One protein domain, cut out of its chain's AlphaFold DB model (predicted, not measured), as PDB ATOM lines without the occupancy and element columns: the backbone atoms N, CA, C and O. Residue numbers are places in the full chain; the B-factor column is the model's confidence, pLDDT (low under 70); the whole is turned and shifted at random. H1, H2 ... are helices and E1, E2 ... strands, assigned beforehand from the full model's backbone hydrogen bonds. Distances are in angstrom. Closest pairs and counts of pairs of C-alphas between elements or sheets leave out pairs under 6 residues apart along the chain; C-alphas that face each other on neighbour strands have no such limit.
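Overview. This is residues 171 to 227 of the 227 residues of an uncharacterized protein of Selenomonas ruminantium (UniProt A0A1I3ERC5). A strongly twisted sheet of four strands curls over one helix, H1, whose two ends come nearest to E4 and E2. Long E3 spans the sheet, pairing with E2 and then E4. The 57 printed residues run H1 E1 E2 E3 E4, mixed helices and strands; the antiparallel sheet E1 - E2 - E3 - E4 is a meander, each strand the neighbour of the one before. The whole is compact, radius of gyration of the C-alphas 11.4 A, and flat, 35 by 26 by 14 A.

Arrangement. E3, residues 211 to 220, pairs over 211 to 216 with E2, residues 201 to 206 (N 204 and O 213, 2.9 A), and over 217 to 220 with E4, residues 223 to 226 (N 218 and O 225, 2.9 A). E1, residues 191 to 194, forms a hairpin with E2 (N 193 and O 203, 2.9 A). H1, residues 175 to 186, is on the sheet; its closest C-alphas to E4 are Phe 175 and Phe 224, 6.6 A. In H1 every O i to N i+4 pair is within hydrogen-bond range.

Along the chain. H1, 16.3 A long, begins at C-alpha 175 (15.916, -34.483, -21.016). E3 measures 29.0 A, E2 16.9 A. E4 ends at C-alpha 226 (24.896, -36.925, -21.977).

Size, cuts and confidence. The printed part has no cut, no long link and no printed residue under 70.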
ATOM      1  N   THR A 171      23.492 -41.891 -19.057       95.31
ATOM      2  CA  THR A 171      22.331 -42.254 -19.885       95.31
ATOM      3  C   THR A 171      21.058 -42.080 -19.068       95.31
ATOM      4  O   THR A 171      20.939 -42.653 -17.983       95.31
ATOM      5  N   PHE A 172      20.117 -41.313 -19.607       94.50
ATOM      6  CA  PHE A 172      18.831 -40.965 -19.008       94.50
ATOM      7  C   PHE A 172      17.698 -41.374 -19.960       94.50
ATOM      8  O   PHE A 172      17.928 -41.631 -21.144       94.50
ATOM      9  N   PHE A 173      16.466 -41.455 -19.469       92.69
ATOM     10  CA  PHE A 173      15.305 -41.760 -20.303       92.69
ATOM     11  C   PHE A 173      14.979 -40.607 -21.267       92.69
ATOM     12  O   PHE A 173      14.735 -40.839 -22.452       92.69
ATOM     13  N   ASP A 174      15.022 -39.372 -20.766       92.25
ATOM     14  CA  ASP A 174      14.778 -38.134 -21.504       92.25
ATOM     15  C   ASP A 174      15.523 -36.933 -20.875       92.25
ATOM     16  O   ASP A 174      16.238 -37.058 -19.876       92.25
ATOM     17  N   PHE A 175      15.369 -35.758 -21.494       92.75
ATOM     18  CA  PHE A 175      15.916 -34.483 -21.016       92.75
ATOM     19  C   PHE A 175      15.377 -34.092 -19.628       92.75
ATOM     20  O   PHE A 175      16.116 -33.538 -18.811       92.75
ATOM     21  N   ASP A 176      14.108 -34.395 -19.332       94.00
ATOM     22  CA  ASP A 176      13.496 -34.066 -18.042       94.00
ATOM     23  C   ASP A 176      14.181 -34.861 -16.912       94.00
ATOM     24  O   ASP A 176      14.581 -34.261 -15.916       94.00
ATOM     25  N   GLU A 177      14.424 -36.170 -17.079       95.19
ATOM     26  CA  GLU A 177      15.171 -36.972 -16.093       95.19
ATOM     27  C   GLU A 177      16.617 -36.478 -15.905       95.19
ATOM     28  O   GLU A 177      17.095 -36.405 -14.768       95.19
ATOM     29  N   TRP A 178      17.308 -36.090 -16.986       95.38
ATOM     30  CA  TRP A 178      18.649 -35.505 -16.879       95.38
ATOM     31  C   TRP A 178      18.642 -34.205 -16.064       95.38
ATOM     32  O   TRP A 178      19.436 -34.058 -15.130       95.38
ATOM     33  N   THR A 179      17.726 -33.276 -16.356       94.00
ATOM     34  CA  THR A 179      17.657 -32.007 -15.615       94.00
ATOM     35  C   THR A 179      17.232 -32.199 -14.155       94.00
ATOM     36  O   THR A 179      17.761 -31.505 -13.284       94.00
ATOM     37  N   ASP A 180      16.377 -33.179 -13.841       93.06
ATOM     38  CA  ASP A 180      16.042 -33.551 -12.457       93.06
ATOM     39  C   ASP A 180      17.260 -34.146 -11.716       93.06
ATOM     40  O   ASP A 180      17.506 -33.817 -10.549       93.06
ATOM     41  N   ALA A 181      18.077 -34.969 -12.388       93.25
ATOM     42  CA  ALA A 181      19.326 -35.497 -11.835       93.25
ATOM     43  C   ALA A 181      20.354 -34.381 -11.567       93.25
ATOM     44  O   ALA A 181      20.936 -34.324 -10.480       93.25
ATOM     45  N   LEU A 182      20.515 -33.461 -12.520       93.00
ATOM     46  CA  LEU A 182      21.388 -32.289 -12.460       93.00
ATOM     47  C   LEU A 182      20.973 -31.328 -11.325       93.00
ATOM     48  O   LEU A 182      21.783 -31.004 -10.452       93.00
ATOM     49  N   MET A 183      19.687 -30.964 -11.242       91.62
ATOM     50  CA  MET A 183      19.127 -30.171 -10.134       91.62
ATOM     51  C   MET A 183      19.258 -30.878  -8.778       91.62
ATOM     52  O   MET A 183      19.453 -30.224  -7.754       91.62
ATOM     53  N   ASN A 184      19.178 -32.210  -8.723       91.06
ATOM     54  CA  ASN A 184      19.336 -32.963  -7.476       91.06
ATOM     55  C   ASN A 184      20.809 -33.106  -7.036       91.06
ATOM     56  O   ASN A 184      21.076 -33.148  -5.829       91.06
ATOM     57  N   ALA A 185      21.754 -33.146  -7.982       90.06
ATOM     58  CA  ALA A 185      23.192 -33.152  -7.720       90.06
ATOM     59  C   ALA A 185      23.688 -31.782  -7.228       90.06
ATOM     60  O   ALA A 185      24.306 -31.697  -6.166       90.06
ATOM     61  N   LEU A 186      23.352 -30.713  -7.959       88.44
ATOM     62  CA  LEU A 186      23.755 -29.336  -7.648       88.44
ATOM     63  C   LEU A 186      22.903 -28.705  -6.532       88.44
ATOM     64  O   LEU A 186      23.351 -27.786  -5.851       88.44
ATOM     65  N   ARG A 187      21.699 -29.243  -6.289       84.25
ATOM     66  CA  ARG A 187      20.707 -28.792  -5.288       84.25
ATOM     67  C   ARG A 187      20.204 -27.361  -5.489       84.25
ATOM     68  O   ARG A 187      19.635 -26.771  -4.565       84.25
ATOM     69  N   GLU A 188      20.366 -26.838  -6.697       82.38
ATOM     70  CA  GLU A 188      20.044 -25.465  -7.062       82.38
ATOM     71  C   GLU A 188      18.996 -25.370  -8.180       82.38
ATOM     72  O   GLU A 188      18.556 -26.370  -8.747       82.38
ATOM     73  N   CYS A 189      18.586 -24.140  -8.480       83.38
ATOM     74  CA  CYS A 189      17.877 -23.786  -9.699       83.38
ATOM     75  C   CYS A 189      18.939 -23.359 -10.720       83.38
ATOM     76  O   CYS A 189      19.789 -22.539 -10.385       83.38
ATOM     77  N   LEU A 190      18.895 -23.922 -11.925       89.75
ATOM     78  CA  LEU A 190      19.953 -23.792 -12.926       89.75
ATOM     79  C   LEU A 190      19.430 -23.034 -14.143       89.75
ATOM     80  O   LEU A 190      18.292 -23.260 -14.562       89.75
ATOM     81  N   ASP A 191      20.264 -22.179 -14.727       91.75
ATOM     82  CA  ASP A 191      19.970 -21.555 -16.015       91.75
ATOM     83  C   ASP A 191      20.577 -22.433 -17.119       91.75
ATOM     84  O   ASP A 191      21.793 -22.468 -17.305       91.75
ATOM     85  N   ILE A 192      19.725 -23.186 -17.822       93.50
ATOM     86  CA  ILE A 192      20.113 -24.098 -18.910       93.50
ATOM     87  C   ILE A 192      19.753 -23.449 -20.249       93.50
ATOM     88  O   ILE A 192      18.626 -22.987 -20.432       93.50
ATOM     89  N   SER A 193      20.702 -23.404 -21.184       93.25
ATOM     90  CA  SER A 193      20.524 -22.842 -22.529       93.25
ATOM     91  C   SER A 193      21.077 -23.782 -23.596       93.25
ATOM     92  O   SER A 193      22.188 -24.286 -23.461       93.25
ATOM     93  N   GLU A 194      20.323 -23.994 -24.675       93.75
ATOM     94  CA  GLU A 194      20.802 -24.735 -25.848       93.75
ATOM     95  C   GLU A 194      21.667 -23.846 -26.749       93.75
ATOM     96  O   GLU A 194      21.392 -22.654 -26.931       93.75
ATOM     97  N   SER A 195      22.709 -24.431 -27.335       90.00
ATOM     98  CA  SER A 195      23.562 -23.778 -28.322       90.00
ATOM     99  C   SER A 195      22.788 -23.499 -29.612       90.00
ATOM    100  O   SER A 195      22.218 -24.388 -30.233       90.00
ATOM    101  N   LEU A 196      22.840 -22.252 -30.086       87.06
ATOM    102  CA  LEU A 196      22.292 -21.869 -31.395       87.06
ATOM    103  C   LEU A 196      23.197 -22.276 -32.577       87.06
ATOM    104  O   LEU A 196      22.920 -21.897 -33.715       87.06
ATOM    105  N   VAL A 197      24.304 -22.977 -32.308       85.00
ATOM    106  CA  VAL A 197      25.313 -23.384 -33.300       85.00
ATOM    107  C   VAL A 197      25.314 -24.901 -33.506       85.00
ATOM    108  O   VAL A 197      25.496 -25.352 -34.635       85.00
ATOM    109  N   GLU A 198      25.092 -25.673 -32.440       86.19
ATOM    110  CA  GLU A 198      25.201 -27.136 -32.416       86.19
ATOM    111  C   GLU A 198      24.016 -27.729 -31.632       86.19
ATOM    112  O   GLU A 198      23.903 -27.541 -30.422       86.19
ATOM    113  N   GLU A 199      23.120 -28.421 -32.342       87.38
ATOM    114  CA  GLU A 199      21.928 -29.082 -31.786       87.38
ATOM    115  C   GLU A 199      22.329 -30.127 -30.731       87.38
ATOM    116  O   GLU A 199      23.281 -30.883 -30.937       87.38
ATOM    117  N   GLY A 200      21.638 -30.152 -29.586       90.12
ATOM    118  CA  GLY A 200      21.963 -31.055 -28.473       90.12
ATOM    119  C   GLY A 200      23.166 -30.644 -27.608       90.12
ATOM    120  O   GLY A 200      23.478 -31.350 -26.647       90.12
ATOM    121  N   THR A 201      23.827 -29.515 -27.886       95.56
ATOM    122  CA  THR A 201      24.849 -28.942 -26.988       95.56
ATOM    123  C   THR A 201      24.201 -27.950 -26.022       95.56
ATOM    124  O   THR A 201      23.639 -26.941 -26.451       95.56
ATOM    125  N   TYR A 202      24.295 -28.208 -24.716       94.44
ATOM    126  CA  TYR A 202      23.667 -27.404 -23.662       94.44
ATOM    127  C   TYR A 202      24.707 -26.782 -22.725       94.44
ATOM    128  O   TYR A 202      25.562 -27.478 -22.179       94.44
ATOM    129  N   THR A 203      24.589 -25.480 -22.470       94.44
ATOM    130  CA  THR A 203      25.339 -24.783 -21.416       94.44
ATOM    131  C   THR A 203      24.469 -24.662 -20.166       94.44
ATOM    132  O   THR A 203      23.311 -24.246 -20.240       94.44
ATOM    133  N   VAL A 204      25.031 -25.021 -19.014       94.62
ATOM    134  CA  VAL A 204      24.382 -25.018 -17.697       94.62
ATOM    135  C   VAL A 204      25.119 -24.036 -16.794       94.62
ATOM    136  O   VAL A 204      26.316 -24.203 -16.583       94.62
ATOM    137  N   TYR A 205      24.415 -23.060 -16.218       92.88
ATOM    138  CA  TYR A 205      24.963 -22.141 -15.214       92.88
ATOM    139  C   TYR A 205      24.342 -22.364 -13.825       92.88
ATOM    140  O   TYR A 205      23.123 -22.510 -13.692       92.88
ATOM    141  N   SER A 206      25.185 -22.344 -12.787       90.19
ATOM    142  CA  SER A 206      24.798 -22.381 -11.368       90.19
ATOM    143  C   SER A 206      25.270 -21.121 -10.641       90.19
ATOM    144  O   SER A 206      26.412 -20.686 -10.800       90.19
ATOM    145  N   HIS A 207      24.405 -20.560  -9.790       87.81
ATOM    146  CA  HIS A 207      24.699 -19.361  -8.998       87.81
ATOM    147  C   HIS A 207      25.309 -19.719  -7.632       87.81
ATOM    148  O   HIS A 207      26.177 -18.993  -7.162       87.81
ATOM    149  N   ASP A 208      24.935 -20.852  -7.018       85.94
ATOM    150  CA  ASP A 208      25.572 -21.362  -5.786       85.94
ATOM    151  C   ASP A 208      27.033 -21.843  -6.059       85.94
ATOM    152  O   ASP A 208      27.824 -21.929  -5.116       85.94
ATOM    153  N   PHE A 209      27.417 -22.105  -7.325       85.88
ATOM    154  CA  PHE A 209      28.800 -22.390  -7.776       85.88
ATOM    155  C   PHE A 209      29.455 -21.261  -8.613       85.88
ATOM    156  O   PHE A 209      30.607 -21.411  -9.026       85.88
ATOM    157  N   GLU A 210      28.742 -20.164  -8.901       88.38
ATOM    158  CA  GLU A 210      29.147 -19.038  -9.776       88.38
ATOM    159  C   GLU A 210      29.824 -19.441 -11.116       88.38
ATOM    160  O   GLU A 210      30.703 -18.733 -11.613       88.38
ATOM    161  N   SER A 211      29.440 -20.573 -11.718       89.00
ATOM    162  CA  SER A 211      30.138 -21.168 -12.874       89.00
ATOM    163  C   SER A 211      29.209 -21.787 -13.922       89.00
ATOM    164  O   SER A 211      28.083 -22.190 -13.627       89.00
ATOM    165  N   GLU A 212      29.711 -21.833 -15.161       92.75
ATOM    166  CA  GLU A 212      29.105 -22.517 -16.308       92.75
ATOM    167  C   GLU A 212      29.845 -23.821 -16.645       92.75
ATOM    168  O   GLU A 212      31.052 -23.942 -16.427       92.75
ATOM    169  N   ASP A 213      29.107 -24.780 -17.197       93.19
ATOM    170  CA  ASP A 213      29.585 -26.075 -17.688       93.19
ATOM    171  C   ASP A 213      28.835 -26.433 -18.985       93.19
ATOM    172  O   ASP A 213      27.746 -25.908 -19.238       93.19
ATOM    173  N   THR A 214      29.415 -27.275 -19.843       94.00
ATOM    174  CA  THR A 214      28.872 -27.576 -21.182       94.00
ATOM    175  C   THR A 214      28.755 -29.076 -21.415       94.00
ATOM    176  O   THR A 214      29.716 -29.816 -21.238       94.00
ATOM    177  N   TYR A 215      27.569 -29.488 -21.855       94.50
ATOM    178  CA  TYR A 215      27.141 -30.872 -22.018       94.50
ATOM    179  C   TYR A 215      26.792 -31.152 -23.477       94.50
ATOM    180  O   TYR A 215      26.114 -30.344 -24.114       94.50
ATOM    181  N   HIS A 216      27.200 -32.311 -23.989       95.25
ATOM    182  CA  HIS A 216      26.922 -32.740 -25.361       95.25
ATOM    183  C   HIS A 216      25.998 -33.952 -25.334       95.25
ATOM    184  O   HIS A 216      26.337 -34.996 -24.767       95.25
ATOM    185  N   THR A 217      24.812 -33.810 -25.921       94.69
ATOM    186  CA  THR A 217      23.733 -34.788 -25.753       94.69
ATOM    187  C   THR A 217      23.322 -35.444 -27.062       94.69
ATOM    188  O   THR A 217      23.225 -34.801 -28.106       94.69
ATOM    189  N   GLU A 218      23.068 -36.750 -27.003       94.19
ATOM    190  CA  GLU A 218      22.666 -37.563 -28.147       94.19
ATOM    191  C   GLU A 218      21.386 -38.334 -27.808       94.19
ATOM    192  O   GLU A 218      21.355 -39.174 -26.905       94.19
ATOM    193  N   THR A 219      20.307 -38.074 -28.551       91.19
ATOM    194  CA  THR A 219      19.072 -38.865 -28.440       91.19
ATOM    195  C   THR A 219      19.202 -40.119 -29.299       91.19
ATOM    196  O   THR A 219      19.197 -40.052 -30.528       91.19
ATOM    197  N   THR A 220      19.306 -41.279 -28.652       90.19
ATOM    198  CA  THR A 220      19.513 -42.581 -29.302       90.19
ATOM    199  C   THR A 220      18.340 -43.532 -29.053       90.19
ATOM    200  O   THR A 220      17.402 -43.222 -28.321       90.19
ATOM    201  N   SER A 221      18.386 -44.737 -29.630       88.31
ATOM    202  CA  SER A 221      17.411 -45.795 -29.328       88.31
ATOM    203  C   SER A 221      17.526 -46.381 -27.915       88.31
ATOM    204  O   SER A 221      16.645 -47.143 -27.525       88.31
ATOM    205  N   GLU A 222      18.595 -46.074 -27.172       84.12
ATOM    206  CA  GLU A 222      18.793 -46.540 -25.789       84.12
ATOM    207  C   GLU A 222      18.422 -45.475 -24.741       84.12
ATOM    208  O   GLU A 222      18.243 -45.815 -23.574       84.12
ATOM    209  N   GLY A 223      18.243 -44.216 -25.157       89.62
ATOM    210  CA  GLY A 223      17.842 -43.101 -24.298       89.62
ATOM    211  C   GLY A 223      18.486 -41.773 -24.700       89.62
ATOM    212  O   GLY A 223      19.077 -41.639 -25.777       89.62
ATOM    213  N   PHE A 224      18.380 -40.802 -23.799       92.62
ATOM    214  CA  PHE A 224      19.058 -39.512 -23.846       92.62
ATOM    215  C   PHE A 224      20.454 -39.655 -23.217       92.62
ATOM    216  O   PHE A 224      20.592 -39.823 -22.004       92.62
ATOM    217  N   ILE A 225      21.495 -39.666 -24.050       95.25
ATOM    218  CA  ILE A 225      22.894 -39.778 -23.617       95.25
ATOM    219  C   ILE A 225      23.456 -38.373 -23.406       95.25
ATOM    220  O   ILE A 225      23.185 -37.481 -24.204       95.25
ATOM    221  N   VAL A 226      24.249 -38.188 -22.353       95.56
ATOM    222  CA  VAL A 226      24.896 -36.925 -21.977       95.56
ATOM    223  C   VAL A 226      26.384 -37.172 -21.738       95.56
ATOM    224  O   VAL A 226      26.730 -38.069 -20.962       95.56
ATOM    225  N   ASN A 227      27.235 -36.363 -22.375       90.75
ATOM    226  CA  ASN A 227      28.702 -36.415 -22.342       90.75
ATOM    227  C   ASN A 227      29.323 -35.058 -21.985       90.75
ATOM    228  O   ASN A 227      28.679 -34.023 -22.284       90.75
TER     229      ASN A 227